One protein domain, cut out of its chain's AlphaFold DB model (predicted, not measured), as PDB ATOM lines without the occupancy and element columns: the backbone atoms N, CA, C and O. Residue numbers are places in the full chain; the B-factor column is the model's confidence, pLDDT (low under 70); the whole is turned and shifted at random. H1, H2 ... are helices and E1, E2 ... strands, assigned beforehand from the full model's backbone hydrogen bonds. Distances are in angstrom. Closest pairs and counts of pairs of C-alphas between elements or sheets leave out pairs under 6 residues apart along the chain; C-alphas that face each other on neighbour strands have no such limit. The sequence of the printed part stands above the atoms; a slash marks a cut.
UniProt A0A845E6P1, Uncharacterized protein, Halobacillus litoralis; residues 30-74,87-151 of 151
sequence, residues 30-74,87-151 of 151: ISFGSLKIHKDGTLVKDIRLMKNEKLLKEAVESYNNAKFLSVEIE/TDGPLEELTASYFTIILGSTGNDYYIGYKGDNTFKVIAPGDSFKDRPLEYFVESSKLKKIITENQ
ATOM      1  N   ILE A  30     -38.088  14.592 -28.265       84.94
ATOM      2  CA  ILE A  30     -39.271  13.749 -28.403       84.94
ATOM      3  C   ILE A  30     -39.574  13.522 -29.886       84.94
ATOM      4  O   ILE A  30     -39.928  14.448 -30.614       84.94
ATOM      5  N   SER A  31     -39.487  12.272 -30.331       86.62
ATOM      6  CA  SER A  31     -39.884  11.854 -31.681       86.62
ATOM      7  C   SER A  31     -41.336  11.389 -31.748       86.62
ATOM      8  O   SER A  31     -41.974  11.479 -32.799       86.62
ATOM      9  N   PHE A  32     -41.879  10.910 -30.629       85.56
ATOM     10  CA  PHE A  32     -43.274  10.515 -30.503       85.56
ATOM     11  C   PHE A  32     -43.785  10.774 -29.089       85.56
ATOM     12  O   PHE A  32     -43.086  10.544 -28.109       85.56
ATOM     13  N   GLY A  33     -45.042  11.205 -28.995       84.81
ATOM     14  CA  GLY A  33     -45.735  11.402 -27.733       84.81
ATOM     15  C   GLY A  33     -47.227  11.117 -27.875       84.81
ATOM     16  O   GLY A  33     -47.858  11.601 -28.824       84.81
ATOM     17  N   SER A  34     -47.805  10.370 -26.939       88.06
ATOM     18  CA  SER A  34     -49.252  10.141 -26.852       88.06
ATOM     19  C   SER A  34     -49.728  10.255 -25.406       88.06
ATOM     20  O   SER A  34     -49.065   9.766 -24.495       88.06
ATOM     21  N   LEU A  35     -50.872  10.915 -25.217       89.62
ATOM     22  CA  LEU A  35     -51.680  10.843 -24.005       89.62
ATOM     23  C   LEU A  35     -52.865   9.926 -24.294       89.62
ATOM     24  O   LEU A  35     -53.742  10.265 -25.096       89.62
ATOM     25  N   LYS A  36     -52.890   8.773 -23.633       85.56
ATOM     26  CA  LYS A  36     -53.985   7.811 -23.731       85.56
ATOM     27  C   LYS A  36     -54.873   7.944 -22.512       85.56
ATOM     28  O   LYS A  36     -54.385   7.911 -21.386       85.56
ATOM     29  N   ILE A  37     -56.167   8.095 -22.757       82.88
ATOM     30  CA  ILE A  37     -57.194   8.206 -21.730       82.88
ATOM     31  C   ILE A  37     -58.079   6.979 -21.804       82.88
ATOM     32  O   ILE A  37     -58.645   6.662 -22.856       82.88
ATOM     33  N   HIS A  38     -58.222   6.330 -20.663       77.56
ATOM     34  CA  HIS A  38     -59.102   5.192 -20.503       77.56
ATOM     35  C   HIS A  38     -60.194   5.516 -19.488       77.56
ATOM     36  O   HIS A  38     -60.000   6.334 -18.587       77.56
ATOM     37  N   LYS A  39     -61.343   4.877 -19.673       74.38
ATOM     38  CA  LYS A  39     -62.494   4.925 -18.780       74.38
ATOM     39  C   LYS A  39     -63.044   3.511 -18.669       74.38
ATOM     40  O   LYS A  39     -63.220   2.860 -19.697       74.38
ATOM     41  N   ASP A  40     -63.262   3.037 -17.448       72.31
ATOM     42  CA  ASP A  40     -63.801   1.699 -17.179       72.31
ATOM     43  C   ASP A  40     -62.970   0.596 -17.887       72.31
ATOM     44  O   ASP A  40     -63.493  -0.310 -18.536       72.31
ATOM     45  N   GLY A  41     -61.637   0.756 -17.879       67.75
ATOM     46  CA  GLY A  41     -60.676  -0.139 -18.546       67.75
ATOM     47  C   GLY A  41     -60.610  -0.027 -20.079       67.75
ATOM     48  O   GLY A  41     -59.814  -0.715 -20.714       67.75
ATOM     49  N   THR A  42     -61.408   0.846 -20.700       72.62
ATOM     50  CA  THR A  42     -61.496   0.993 -22.163       72.62
ATOM     51  C   THR A  42     -60.806   2.264 -22.642       72.62
ATOM     52  O   THR A  42     -61.045   3.340 -22.096       72.62
ATOM     53  N   LEU A  43     -59.989   2.176 -23.701       79.12
ATOM     54  CA  LEU A  43     -59.396   3.352 -24.347       79.12
ATOM     55  C   LEU A  43     -60.497   4.193 -25.002       79.12
ATOM     56  O   LEU A  43     -61.095   3.782 -25.995       79.12
ATOM     57  N   VAL A  44     -60.727   5.391 -24.470       83.50
ATOM     58  CA  VAL A  44     -61.728   6.334 -24.995       83.50
ATOM     59  C   VAL A  44     -61.097   7.456 -25.812       83.50
ATOM     60  O   VAL A  44     -61.762   8.051 -26.659       83.50
ATOM     61  N   LYS A  45     -59.807   7.745 -25.595       87.12
ATOM     62  CA  LYS A  45     -59.103   8.816 -26.305       87.12
ATOM     63  C   LYS A  45     -57.614   8.524 -26.443       87.12
ATOM     64  O   LYS A  45     -56.963   8.123 -25.486       87.12
ATOM     65  N   ASP A  46     -57.068   8.803 -27.622       88.31
ATOM     66  CA  ASP A  46     -55.629   8.791 -27.899       88.31
ATOM     67  C   ASP A  46     -55.250  10.132 -28.531       88.31
ATOM     68  O   ASP A  46     -55.603  10.430 -29.677       88.31
ATOM     69  N   ILE A  47     -54.579  10.976 -27.750       90.19
ATOM     70  CA  ILE A  47     -54.166  12.310 -28.172       90.19
ATOM     71  C   ILE A  47     -52.691  12.259 -28.548       90.19
ATOM     72  O   ILE A  47     -51.815  12.132 -27.694       90.19
ATOM     73  N   ARG A  48     -52.400  12.445 -29.837       90.12
ATOM     74  CA  ARG A  48     -51.022  12.599 -30.319       90.12
ATOM     75  C   ARG A  48     -50.457  13.942 -29.862       90.12
ATOM     76  O   ARG A  48     -50.816  14.980 -30.417       90.12
ATOM     77  N   LEU A  49     -49.534  13.913 -28.905       88.31
ATOM     78  CA  LEU A  49     -48.910  15.104 -28.321       88.31
ATOM     79  C   LEU A  49     -48.118  15.902 -29.360       88.31
ATOM     80  O   LEU A  49     -48.151  17.125 -29.352       88.31
ATOM     81  N   MET A  50     -47.516  15.223 -30.339       89.00
ATOM     82  CA  MET A  50     -46.788  15.882 -31.435       89.00
ATOM     83  C   MET A  50     -47.675  16.772 -32.321       89.00
ATOM     84  O   MET A  50     -47.165  17.604 -33.061       89.00
ATOM     85  N   LYS A  51     -49.004  16.599 -32.277       91.06
ATOM     86  CA  LYS A  51     -49.969  17.463 -32.980       91.06
ATOM     87  C   LYS A  51     -50.541  18.568 -32.083       91.06
ATOM     88  O   LYS A  51     -51.348  19.364 -32.550       91.06
ATOM     89  N   ASN A  52     -50.163  18.592 -30.806       90.75
ATOM     90  CA  ASN A  52     -50.635  19.537 -29.803       90.75
ATOM     91  C   ASN A  52     -49.452  19.995 -28.935       90.75
ATOM     92  O   ASN A  52     -49.258  19.528 -27.815       90.75
ATOM     93  N   GLU A  53     -48.656  20.915 -29.483       89.19
ATOM     94  CA  GLU A  53     -47.415  21.411 -28.873       89.19
ATOM     95  C   GLU A  53     -47.626  21.981 -27.464       89.19
ATOM     96  O   GLU A  53     -46.820  21.744 -26.566       89.19
ATOM     97  N   LYS A  54     -48.749  22.678 -27.243       91.56
ATOM     98  CA  LYS A  54     -49.110  23.206 -25.924       91.56
ATOM     99  C   LYS A  54     -49.251  22.077 -24.900       91.56
ATOM    100  O   LYS A  54     -48.623  22.132 -23.849       91.56
ATOM    101  N   LEU A  55     -50.037  21.050 -25.227       91.50
ATOM    102  CA  LEU A  55     -50.256  19.901 -24.350       91.50
ATOM    103  C   LEU A  55     -48.965  19.106 -24.116       91.50
ATOM    104  O   LEU A  55     -48.707  18.675 -22.996       91.50
ATOM    105  N   LEU A  56     -48.142  18.937 -25.156       90.38
ATOM    106  CA  LEU A  56     -46.832  18.299 -25.034       90.38
ATOM    107  C   LEU A  56     -45.949  19.044 -24.026       90.38
ATOM    108  O   LEU A  56     -45.406  18.432 -23.108       90.38
ATOM    109  N   LYS A  57     -45.831  20.366 -24.183       91.56
ATOM    110  CA  LYS A  57     -45.028  21.215 -23.303       91.56
ATOM    111  C   LYS A  57     -45.537  21.168 -21.866       91.56
ATOM    112  O   LYS A  57     -44.745  20.963 -20.952       91.56
ATOM    113  N   GLU A  58     -46.848  21.288 -21.669       93.44
ATOM    114  CA  GLU A  58     -47.473  21.201 -20.347       93.44
ATOM    115  C   GLU A  58     -47.220  19.844 -19.679       93.44
ATOM    116  O   GLU A  58     -46.915  19.805 -18.486       93.44
ATOM    117  N   ALA A  59     -47.292  18.738 -20.426       91.12
ATOM    118  CA  ALA A  59     -47.014  17.401 -19.906       91.12
ATOM    119  C   ALA A  59     -45.545  17.244 -19.485       91.12
ATOM    120  O   ALA A  59     -45.270  16.831 -18.359       91.12
ATOM    121  N   VAL A  60     -44.604  17.639 -20.351       92.00
ATOM    122  CA  VAL A  60     -43.160  17.567 -20.070       92.00
ATOM    123  C   VAL A  60     -42.781  18.450 -18.881       92.00
ATOM    124  O   VAL A  60     -42.078  18.001 -17.979       92.00
ATOM    125  N   GLU A  61     -43.272  19.689 -18.833       93.50
ATOM    126  CA  GLU A  61     -43.033  20.591 -17.703       93.50
ATOM    127  C   GLU A  61     -43.644  20.047 -16.408       93.50
ATOM    128  O   GLU A  61     -43.022  20.128 -15.350       93.50
ATOM    129  N   SER A  62     -44.852  19.483 -16.464       92.81
ATOM    130  CA  SER A  62     -45.526  18.928 -15.283       92.81
ATOM    131  C   SER A  62     -44.836  17.683 -14.739       92.81
ATOM    132  O   SER A  62     -44.867  17.461 -13.529       92.81
ATOM    133  N   TYR A  63     -44.219  16.892 -15.615       91.88
ATOM    134  CA  TYR A  63     -43.390  15.753 -15.252       91.88
ATOM    135  C   TYR A  63     -42.038  16.192 -14.675       91.88
ATOM    136  O   TYR A  63     -41.691  15.795 -13.571       91.88
ATOM    137  N   ASN A  64     -41.302  17.071 -15.359       91.88
ATOM    138  CA  ASN A  64     -39.978  17.510 -14.903       91.88
ATOM    139  C   ASN A  64     -40.022  18.290 -13.576       91.88
ATOM    140  O   ASN A  64     -39.022  18.343 -12.865       91.88
ATOM    141  N   ASN A  65     -41.171  18.886 -13.243       91.81
ATOM    142  CA  ASN A  65     -41.425  19.550 -11.961       91.81
ATOM    143  C   ASN A  65     -42.181  18.665 -10.950       91.81
ATOM    144  O   ASN A  65     -42.615  19.169  -9.913       91.81
ATOM    145  N   ALA A  66     -42.408  17.385 -11.258       90.94
ATOM    146  CA  ALA A  66     -43.032  16.456 -10.329       90.94
ATOM    147  C   ALA A  66     -42.102  16.196  -9.139       90.94
ATOM    148  O   ALA A  66     -40.879  16.210  -9.268       90.94
ATOM    149  N   LYS A  67     -42.694  15.934  -7.974       88.88
ATOM    150  CA  LYS A  67     -41.944  15.570  -6.775       88.88
ATOM    151  C   LYS A  67     -41.599  14.088  -6.838       88.88
ATOM    152  O   LYS A  67     -42.501  13.255  -6.894       88.88
ATOM    153  N   PHE A  68     -40.315  13.754  -6.791       86.81
ATOM    154  CA  PHE A  68     -39.869  12.371  -6.641       86.81
ATOM    155  C   PHE A  68     -40.330  11.791  -5.291       86.81
ATOM    156  O   PHE A  68     -40.246  12.467  -4.264       86.81
ATOM    157  N   LEU A  69     -40.830  10.552  -5.294       82.56
ATOM    158  CA  LEU A  69     -41.292   9.858  -4.088       82.56
ATOM    159  C   LEU A  69     -40.349   8.721  -3.687       82.56
ATOM    160  O   LEU A  69     -39.837   8.724  -2.569       82.56
ATOM    161  N   SER A  70     -40.133   7.749  -4.573       77.25
ATOM    162  CA  SER A  70     -39.316   6.564  -4.285       77.25
ATOM    163  C   SER A  70     -38.943   5.793  -5.552       77.25
ATOM    164  O   SER A  70     -39.608   5.916  -6.581       77.25
ATOM    165  N   VAL A  71     -37.893   4.973  -5.453       73.69
ATOM    166  CA  VAL A  71     -37.559   3.911  -6.420       73.69
ATOM    167  C   VAL A  71     -38.242   2.617  -5.976       73.69
ATOM    168  O   VAL A  71     -38.372   2.372  -4.776       73.69
ATOM    169  N   GLU A  72     -38.650   1.778  -6.924       64.38
ATOM    170  CA  GLU A  72     -39.059   0.402  -6.633       64.38
ATOM    171  C   GLU A  72     -37.798  -0.444  -6.357       64.38
ATOM    172  O   GLU A  72     -37.055  -0.809  -7.266       64.38
ATOM    173  N   ILE A  73     -37.490  -0.679  -5.078       53.41
ATOM    174  CA  ILE A  73     -36.455  -1.627  -4.633       53.41
ATOM    175  C   ILE A  73     -37.197  -2.924  -4.297       53.41
ATOM    176  O   ILE A  73     -38.159  -2.846  -3.537       53.41
ATOM    177  N   GLU A  74     -36.780  -4.080  -4.837       49.44
ATOM    178  CA  GLU A  74     -37.354  -5.396  -4.481       49.44
ATOM    179  C   GLU A  74     -37.515  -5.495  -2.952       49.44
ATOM    180  O   GLU A  74     -36.534  -5.460  -2.202       49.44
ATOM    181  N   THR A  87     -48.764  -4.337 -16.460       38.81
ATOM    182  CA  THR A  87     -49.072  -3.685 -17.746       38.81
ATOM    183  C   THR A  87     -49.712  -4.649 -18.747       38.81
ATOM    184  O   THR A  87     -50.208  -4.218 -19.785       38.81
ATOM    185  N   ASP A  88     -49.727  -5.939 -18.407       36.38
ATOM    186  CA  ASP A  88     -50.268  -7.034 -19.211       36.38
ATOM    187  C   ASP A  88     -51.681  -7.459 -18.752       36.38
ATOM    188  O   ASP A  88     -52.285  -8.355 -19.344       36.38
ATOM    189  N   GLY A  89     -52.213  -6.838 -17.689       37.75
ATOM    190  CA  GLY A  89     -53.551  -7.091 -17.144       37.75
ATOM    191  C   GLY A  89     -54.554  -5.968 -17.450       37.75
ATOM    192  O   GLY A  89     -54.161  -4.895 -17.910       37.75
ATOM    193  N   PRO A  90     -55.864  -6.185 -17.216       35.50
ATOM    194  CA  PRO A  90     -56.876  -5.143 -17.371       35.50
ATOM    195  C   PRO A  90     -56.551  -3.980 -16.427       35.50
ATOM    196  O   PRO A  90     -56.648  -4.105 -15.209       35.50
ATOM    197  N   LEU A  91     -56.105  -2.869 -17.012       45.00
ATOM    198  CA  LEU A  91     -55.686  -1.670 -16.299       45.00
ATOM    199  C   LEU A  91     -56.878  -1.121 -15.495       45.00
ATOM    200  O   LEU A  91     -57.931  -0.851 -16.078       45.00
ATOM    201  N   GLU A  92     -56.728  -0.934 -14.179       43.97
ATOM    202  CA  GLU A  92     -57.758  -0.279 -13.366       43.97
ATOM    203  C   GLU A  92     -58.063   1.130 -13.915       43.97
ATOM    204  O   GLU A  92     -57.216   1.799 -14.514       43.97
ATOM    205  N   GLU A  93     -59.312   1.572 -13.761       43.53
ATOM    206  CA  GLU A  93     -59.986   2.577 -14.603       43.53
ATOM    207  C   GLU A  93     -59.235   3.907 -14.787       43.53
ATOM    208  O   GLU A  93     -59.382   4.561 -15.820       43.53
ATOM    209  N   LEU A  94     -58.403   4.298 -13.819       43.59
ATOM    210  CA  LEU A  94     -57.569   5.497 -13.886       43.59
ATOM    211  C   LEU A  94     -56.079   5.190 -14.064       43.59
ATOM    212  O   LEU A  94     -55.374   6.022 -14.635       43.59
ATOM    213  N   THR A  95     -55.597   4.010 -13.657       48.44
ATOM    214  CA  THR A  95     -54.205   3.581 -13.897       48.44
ATOM    215  C   THR A  95     -53.908   3.307 -15.365       48.44
ATOM    216  O   THR A  95     -52.758   3.244 -15.795       48.44
ATOM    217  N   ALA A  96     -54.973   3.192 -16.146       48.22
ATOM    218  CA  ALA A  96     -54.949   3.043 -17.580       48.22
ATOM    219  C   ALA A  96     -54.620   4.346 -18.336       48.22
ATOM    220  O   ALA A  96     -54.273   4.288 -19.513       48.22
ATOM    221  N   SER A  97     -54.720   5.530 -17.717       56.84
ATOM    222  CA  SER A  97     -54.372   6.783 -18.401       56.84
ATOM    223  C   SER A  97     -52.886   7.098 -18.244       56.84
ATOM    224  O   SER A  97     -52.386   7.222 -17.123       56.84
ATOM    225  N   TYR A  98     -52.175   7.224 -19.365       69.06
ATOM    226  CA  TYR A  98     -50.721   7.363 -19.365       69.06
ATOM    227  C   TYR A  98     -50.195   8.242 -20.492       69.06
ATOM    228  O   TYR A  98     -50.826   8.421 -21.540       69.06
ATOM    229  N   PHE A  99     -48.988   8.753 -20.266       75.38
ATOM    230  CA  PHE A  99     -48.162   9.352 -21.301       75.38
ATOM    231  C   PHE A  99     -47.149   8.320 -21.795       75.38
ATOM    232  O   PHE A  99     -46.468   7.689 -20.988       75.38
ATOM    233  N   THR A 100     -47.027   8.186 -23.113       76.62
ATOM    234  CA  THR A 100     -45.886   7.518 -23.753       76.62
ATOM    235  C   THR A 100     -45.069   8.565 -24.478       76.62
ATOM    236  O   THR A 100     -45.628   9.297 -25.294       76.62
ATOM    237  N   ILE A 101     -43.769   8.635 -24.197       74.69
ATOM    238  CA  ILE A 101     -42.838   9.571 -24.833       74.69
ATOM    239  C   ILE A 101     -41.617   8.791 -25.316       74.69
ATOM    240  O   ILE A 101     -40.961   8.129 -24.522       74.69
ATOM    241  N   ILE A 102     -41.309   8.894 -26.608       75.19
ATOM    242  CA  ILE A 102     -40.165   8.232 -27.247       75.19
ATOM    243  C   ILE A 102     -39.141   9.293 -27.627       75.19
ATOM    244  O   ILE A 102     -39.494  10.305 -28.243       75.19
ATOM    245  N   LEU A 103     -37.875   9.046 -27.288       75.88
ATOM    246  CA  LEU A 103     -36.757   9.909 -27.666       75.88
ATOM    247  C   LEU A 103     -36.072   9.433 -28.962       75.88
ATOM    248  O   LEU A 103     -35.931   8.239 -29.226       75.88
ATOM    249  N   GLY A 104     -35.654  10.393 -29.788       54.88
ATOM    250  CA  GLY A 104     -35.453  10.302 -31.241       54.88
ATOM    251  C   GLY A 104     -34.450   9.341 -31.892       54.88
ATOM    252  O   GLY A 104     -34.065   9.628 -33.019       54.88
ATOM    253  N   SER A 105     -34.038   8.213 -31.306       50.06
ATOM    254  CA  SER A 105     -33.404   7.119 -32.095       50.06
ATOM    255  C   SER A 105     -33.099   5.827 -31.331       50.06
ATOM    256  O   SER A 105     -32.772   4.826 -31.964       50.06
ATOM    257  N   THR A 106     -33.192   5.807 -30.001       51.50
ATOM    258  CA  THR A 106     -32.649   4.707 -29.182       51.50
ATOM    259  C   THR A 106     -33.694   3.761 -28.584       51.50
ATOM    260  O   THR A 106     -33.317   2.867 -27.838       51.50
ATOM    261  N   GLY A 107     -34.987   3.917 -28.904       50.53
ATOM    262  CA  GLY A 107     -36.059   3.106 -28.293       50.53
ATOM    263  C   GLY A 107     -36.220   3.362 -26.789       50.53
ATOM    264  O   GLY A 107     -36.637   2.486 -26.039       50.53
ATOM    265  N   ASN A 108     -35.801   4.549 -26.346       60.56
ATOM    266  CA  ASN A 108     -35.881   4.976 -24.963       60.56
ATOM    267  C   ASN A 108     -37.273   5.549 -24.704       60.56
ATOM    268  O   ASN A 108     -37.539   6.712 -25.026       60.56
ATOM    269  N   ASP A 109     -38.126   4.711 -24.128       74.00
ATOM    270  CA  ASP A 109     -39.531   5.015 -23.912       74.00
ATOM    271  C   ASP A 109     -39.756   5.408 -22.451       74.00
ATOM    272  O   ASP A 109     -39.383   4.687 -21.526       74.00
ATOM    273  N   TYR A 110     -40.377   6.565 -22.245       78.62
ATOM    274  CA  TYR A 110     -40.992   6.907 -20.972       78.62
ATOM    275  C   TYR A 110     -42.439   6.439 -20.988       78.62
ATOM    276  O   TYR A 110     -43.205   6.799 -21.889       78.62
ATOM    277  N   TYR A 111     -42.822   5.710 -19.948       82.62
ATOM    278  CA  TYR A 111     -44.208   5.437 -19.605       82.62
ATOM    279  C   TYR A 111     -44.521   6.100 -18.267       82.62
ATOM    280  O   TYR A 111     -43.879   5.807 -17.262       82.62
ATOM    281  N   ILE A 112     -45.497   7.005 -18.254       83.69
ATOM    282  CA  ILE A 112     -45.923   7.731 -17.052       83.69
ATOM    283  C   ILE A 112     -47.394   7.398 -16.819       83.69
ATOM    284  O   ILE A 112     -48.269   8.006 -17.440       83.69
ATOM    285  N   GLY A 113     -47.657   6.412 -15.964       81.06
ATOM    286  CA  GLY A 113     -48.997   5.908 -15.665       81.06
ATOM    287  C   GLY A 113     -49.520   6.434 -14.335       81.06
ATOM    288  O   GLY A 113     -48.790   6.469 -13.344       81.06
ATOM    289  N   TYR A 114     -50.781   6.854 -14.297       73.75
ATOM    290  CA  TYR A 114     -51.427   7.284 -13.056       73.75
ATOM    291  C   TYR A 114     -51.565   6.106 -12.074       73.75
ATOM    292  O   TYR A 114     -51.789   4.977 -12.486       73.75
ATOM    293  N   LYS A 115     -51.410   6.342 -10.770       66.06
ATOM    294  CA  LYS A 115     -51.542   5.314  -9.716       66.06
ATOM    295  C   LYS A 115     -52.672   5.620  -8.720       66.06
ATOM    296  O   LYS A 115     -53.053   4.756  -7.943       66.06
ATOM    297  N   GLY A 116     -53.226   6.832  -8.752       63.19
ATOM    298  CA  GLY A 116     -54.187   7.325  -7.759       63.19
ATOM    299  C   GLY A 116     -53.765   8.685  -7.204       63.19
ATOM    300  O   GLY A 116     -52.618   9.090  -7.364       63.19
ATOM    301  N   ASP A 117     -54.698   9.410  -6.582       73.94
ATOM    302  CA  ASP A 117     -54.508  10.774  -6.068       73.94
ATOM    303  C   ASP A 117     -53.775  11.711  -7.029       73.94
ATOM    304  O   ASP A 117     -54.387  12.191  -7.974       73.94
ATOM    305  N   ASN A 118     -52.498  12.002  -6.796       81.00
ATOM    306  CA  ASN A 118     -51.638  12.788  -7.682       81.00
ATOM    307  C   ASN A 118     -50.365  12.012  -8.052       81.00
ATOM    308  O   ASN A 118     -49.391  12.613  -8.496       81.00
ATOM    309  N   THR A 119     -50.348  10.701  -7.834       82.88
ATOM    310  CA  THR A 119     -49.161   9.857  -7.933       82.88
ATOM    311  C   THR A 119     -49.116   9.133  -9.269       82.88
ATOM    312  O   THR A 119     -50.127   8.646  -9.774       82.88
ATOM    313  N   PHE A 120     -47.914   9.043  -9.827       84.19
ATOM    314  CA  PHE A 120     -47.623   8.412 -11.102       84.19
ATOM    315  C   PHE A 120     -46.484   7.414 -10.933       84.19
ATOM    316  O   PHE A 120     -45.482   7.728 -10.288       84.19
ATOM    317  N   LYS A 121     -46.629   6.229 -11.530       82.00
ATOM    318  CA  LYS A 121     -45.511   5.318 -11.783       82.00
ATOM    319  C   LYS A 121     -44.834   5.749 -13.075       82.00
ATOM    320  O   LYS A 121     -45.503   6.011 -14.075       82.00
ATOM    321  N   VAL A 122     -43.515   5.816 -13.044       82.69
ATOM    322  CA  VAL A 122     -42.685   6.173 -14.184       82.69
ATOM    323  C   VAL A 122     -41.784   4.994 -14.486       82.69
ATOM    324  O   VAL A 122     -41.057   4.533 -13.612       82.69
ATOM    325  N   ILE A 123     -41.843   4.530 -15.727       80.75
ATOM    326  CA  ILE A 123     -40.870   3.616 -16.311       80.75
ATOM    327  C   ILE A 123     -40.063   4.469 -17.281       80.75
ATOM    328  O   ILE A 123     -40.602   4.966 -18.269       80.75
ATOM    329  N   ALA A 124     -38.805   4.714 -16.944       80.38
ATOM    330  CA  ALA A 124     -37.889   5.538 -17.716       80.38
ATOM    331  C   ALA A 124     -36.782   4.672 -18.335       80.38
ATOM    332  O   ALA A 124     -36.439   3.613 -17.800       80.38
ATOM    333  N   PRO A 125     -36.170   5.119 -19.442       73.31
ATOM    334  CA  PRO A 125     -35.048   4.410 -20.045       73.31
ATOM    335  C   PRO A 125     -33.876   4.269 -19.062       73.31
ATOM    336  O   PRO A 125     -33.458   5.253 -18.444       73.31
ATOM    337  N   GLY A 126     -33.309   3.065 -18.958       67.75
ATOM    338  CA  GLY A 126     -32.043   2.812 -18.261       67.75
ATOM    339  C   GLY A 126     -30.854   3.479 -18.963       67.75
ATOM    340  O   GLY A 126     -30.985   4.010 -20.070       67.75
ATOM    341  N   ASP A 127     -29.684   3.504 -18.327       62.84
ATOM    342  CA  ASP A 127     -28.467   3.968 -18.992       62.84
ATOM    343  C   ASP A 127     -27.891   2.856 -19.896       62.84
ATOM    344  O   ASP A 127     -27.711   1.707 -19.507       62.84
ATOM    345  N   SER A 128     -27.600   3.202 -21.153       51.09
ATOM    346  CA  SER A 128     -26.722   2.445 -22.065       51.09
ATOM    347  C   SER A 128     -27.003   0.939 -22.265       51.09
ATOM    348  O   SER A 128     -26.137   0.132 -21.946       51.09
ATOM    349  N   PHE A 129     -28.131   0.544 -22.880       44.25
ATOM    350  CA  PHE A 129     -28.434  -0.806 -23.442       44.25
ATOM    351  C   PHE A 129     -28.223  -2.052 -22.541       44.25
ATOM    352  O   PHE A 129     -28.532  -3.166 -22.965       44.25
ATOM    353  N   LYS A 130     -27.697  -1.899 -21.325       48.12
ATOM    354  CA  LYS A 130     -27.334  -2.960 -20.378       48.12
ATOM    355  C   LYS A 130     -28.166  -2.902 -19.101       48.12
ATOM    356  O   LYS A 130     -28.270  -3.921 -18.425       48.12
ATOM    357  N   ASP A 131     -28.781  -1.758 -18.817       55.56
ATOM    358  CA  ASP A 131     -29.558  -1.556 -17.605       55.56
ATOM    359  C   ASP A 131     -31.055  -1.724 -17.886       55.56
ATOM    360  O   ASP A 131     -31.587  -1.261 -18.899       55.56
ATOM    361  N   ARG A 132     -31.730  -2.432 -16.974       65.38
ATOM    362  CA  ARG A 132     -33.193  -2.552 -16.926       65.38
ATOM    363  C   ARG A 132     -33.828  -1.148 -16.899       65.38
ATOM    364  O   ARG A 132     -33.161  -0.200 -16.472       65.38
ATOM    365  N   PRO A 133     -35.088  -0.984 -17.345       72.25
ATOM    366  CA  PRO A 133     -35.780   0.291 -17.190       72.25
ATOM    367  C   PRO A 133     -35.749   0.757 -15.727       72.25
ATOM    368  O   PRO A 133     -35.803  -0.053 -14.802       72.25
ATOM    369  N   LEU A 134     -35.633   2.070 -15.530       76.44
ATOM    370  CA  LEU A 134     -35.707   2.685 -14.211       76.44
ATOM    371  C   LEU A 134     -37.174   2.840 -13.830       76.44
ATOM    372  O   LEU A 134     -37.926   3.499 -14.547       76.44
ATOM    373  N   GLU A 135     -37.561   2.273 -12.693       79.50
ATOM    374  CA  GLU A 135     -38.931   2.336 -12.189       79.50
ATOM    375  C   GLU A 135     -38.989   3.133 -10.886       79.50
ATOM    376  O   GLU A 135     -38.290   2.839  -9.912       79.50
ATOM    377  N   TYR A 136     -39.806   4.182 -10.875       79.12
ATOM    378  CA  TYR A 136     -39.965   5.059  -9.718       79.12
ATOM    379  C   TYR A 136     -41.343   5.716  -9.673       79.12
ATOM    380  O   TYR A 136     -42.127   5.654 -10.620       79.12
ATOM    381  N   PHE A 137     -41.634   6.368  -8.551       83.00
ATOM    382  CA  PHE A 137     -42.883   7.079  -8.319       83.00
ATOM    383  C   PHE A 137     -42.657   8.581  -8.206       83.00
ATOM    384  O   PHE A 137     -41.704   9.044  -7.574       83.00
ATOM    385  N   VAL A 138     -43.579   9.342  -8.788       86.00
ATOM    386  CA  VAL A 138     -43.606  10.803  -8.703       86.00
ATOM    387  C   VAL A 138     -44.992  11.301  -8.321       86.00
ATOM    388  O   VAL A 138     -45.996  10.643  -8.583       86.00
ATOM    389  N   GLU A 139     -45.062  12.484  -7.729       86.62
ATOM    390  CA  GLU A 139     -46.299  13.187  -7.402       86.62
ATOM    391  C   GLU A 139     -46.423  14.466  -8.245       86.62
ATOM    392  O   GLU A 139     -45.533  15.320  -8.239       86.62
ATOM    393  N   SER A 140     -47.530  14.618  -8.977       90.69
ATOM    394  CA  SER A 140     -47.829  15.801  -9.790       90.69
ATOM    395  C   SER A 140     -49.333  16.021  -9.960       90.69
ATOM    396  O   SER A 140     -50.001  15.409 -10.797       90.69
ATOM    397  N   SER A 141     -49.879  16.987  -9.221       89.94
ATOM    398  CA  SER A 141     -51.272  17.426  -9.395       89.94
ATOM    399  C   SER A 141     -51.540  18.015 -10.783       89.94
ATOM    400  O   SER A 141     -52.656  17.928 -11.296       89.94
ATOM    401  N   LYS A 142     -50.510  18.580 -11.429       93.81
ATOM    402  CA  LYS A 142     -50.605  19.110 -12.793       93.81
ATOM    403  C   LYS A 142     -50.763  17.999 -13.830       93.81
ATOM    404  O   LYS A 142     -51.623  18.127 -14.694       93.81
ATOM    405  N   LEU A 143     -50.013  16.897 -13.717       90.06
ATOM    406  CA  LEU A 143     -50.203  15.740 -14.604       90.06
ATOM    407  C   LEU A 143     -51.609  15.148 -14.455       90.06
ATOM    408  O   LEU A 143     -52.257  14.864 -15.462       90.06
ATOM    409  N   LYS A 144     -52.122  15.040 -13.219       87.75
ATOM    410  CA  LYS A 144     -53.507  14.599 -12.988       87.75
ATOM    411  C   LYS A 144     -54.492  15.521 -13.693       87.75
ATOM    412  O   LYS A 144     -55.359  15.052 -14.421       87.75
ATOM    413  N   LYS A 145     -54.337  16.832 -13.501       90.50
ATOM    414  CA  LYS A 145     -55.196  17.837 -14.124       90.50
ATOM    415  C   LYS A 145     -55.207  17.703 -15.650       90.50
ATOM    416  O   LYS A 145     -56.287  17.703 -16.226       90.50
ATOM    417  N   ILE A 146     -54.046  17.506 -16.279       90.38
ATOM    418  CA  ILE A 146     -53.950  17.273 -17.728       90.38
ATOM    419  C   ILE A 146     -54.778  16.051 -18.148       90.38
ATOM    420  O   ILE A 146     -55.515  16.135 -19.127       90.38
ATOM    421  N   ILE A 147     -54.692  14.933 -17.418       85.88
ATOM    422  CA  ILE A 147     -55.495  13.733 -17.703       85.88
ATOM    423  C   ILE A 147     -56.989  14.046 -17.563       85.88
ATOM    424  O   ILE A 147     -57.749  13.808 -18.497       85.88
ATOM    425  N   THR A 148     -57.410  14.619 -16.433       85.31
ATOM    426  CA  THR A 148     -58.827  14.883 -16.135       85.31
ATOM    427  C   THR A 148     -59.460  15.900 -17.088       85.31
ATOM    428  O   THR A 148     -60.597  15.714 -17.501       85.31
ATOM    429  N   GLU A 149     -58.744  16.954 -17.488       89.31
ATOM    430  CA  GLU A 149     -59.248  17.952 -18.449       89.31
ATOM    431  C   GLU A 149     -59.365  17.407 -19.881       89.31
ATOM    432  O   GLU A 149     -60.001  18.030 -20.731       89.31
ATOM    433  N   ASN A 150     -58.749  16.257 -20.158       83.31
ATOM    434  CA  ASN A 150     -58.774  15.614 -21.463       83.31
ATOM    435  C   ASN A 150     -59.632  14.338 -21.507       83.31
ATOM    436  O   ASN A 150     -59.671  13.730 -22.583       83.31
ATOM    437  N   GLN A 151     -60.301  13.965 -20.407       76.31
ATOM    438  CA  GLN A 151     -61.310  12.894 -20.354       76.31
ATOM    439  C   GLN A 151     -62.564  13.198 -21.181       76.31
ATOM    440  O   GLN A 151     -62.810  14.380 -21.513       76.31
TER     441      GLN A 151
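This is residues 30 to 74 and 87 to 151 of the 151 residues of an uncharacterized protein of Halobacillus litoralis (UniProt A0A845E6P1). One twisted sheet of seven strands makes a wall, and two helices, H1 and H2, cover one of its faces, each crossing the strands beneath it. The sheet is antiparallel throughout, in the order E2, E1, E4, E5, E6, E7, E3, and no named helix is on its other face. The printed part has 110 residues with two named helices and seven named strands, along the chain E1, E2, H1, E3, E4, E5, E6, E7, H2; the class is mixed, helices and strands. The whole is compact, with a radius of gyration of the C-alphas of 13.5 A, and rounded, with spans of 37 by 31 by 28 A.

E1, residues 30 to 39, begins at C-alpha 30 (-39.271, 13.749, -28.403) and is 26.6 A long. E2 is residues 42 to 48, 17.6 A. H1 is residues 53 to 64, 16.3 A, from C-alpha 53 at (-47.415, 21.411, -28.873). E3 is residues 67 to 71, 12.5 A. After the cut come E4, residues 98 to 103, 16.4 A; E5, residues 109 to 116, 21.9 A; E6, residues 119 to 124, 15.5 A; and E7, residues 134 to 139, 16.4 A. H2, residues 141 to 149, 12.1 A, ends at C-alpha 149 (-59.248, 17.952, -18.449).

E2 and E3 are the edge strands. E2 and E1 form a hairpin, with N 37 and O 45 2.8 A apart, within hydrogen-bond range. E1 is antiparallel to E4 at 169 degrees, with N 34 and O 100 at 2.9 A. E4, E5, E6 and E7 form a meander, each strand the antiparallel neighbour of the one before, with N 110 and O 101 at 2.8 A, N 113 and O 121 at 2.9 A, and N 122 and O 136 at 2.8 A. E7 and E3 stand at 144 degrees, with N 69 and O 137 at 2.9 A. H1 and H2 lie on the same face, making two layers, helices on one face of a sheet. H1, at a height over the sheet of 8.9 A, runs across the strands, at 89 degrees to E1 on the local plane. H2, at a height of 8.7 A, also runs across them, at 90 degrees to E5 on the local plane. With its residues 59 to 63 alone H1 touches H2, closest at the C-alphas of Ser 62 and Lys 142, 5.7 A; they run opposite ways at a shallow tilt of 33 degrees, only just short of steep. In both helices every O i to N i+4 pair is within hydrogen-bond range.

The two C-alphas farthest apart, those of Lys 51 and Glu 74, are 38.7 A apart. Residues 75 to 86 are not printed, and C-alphas 74 and 87 are 17.8 A apart across the cut. Of the links that are printed whole, E6 to E7 is short and the others are tight. Mean pLDDT of the printed part is 75.6, with 30 residues under 70, among them 87 to 98 and 126 to 132.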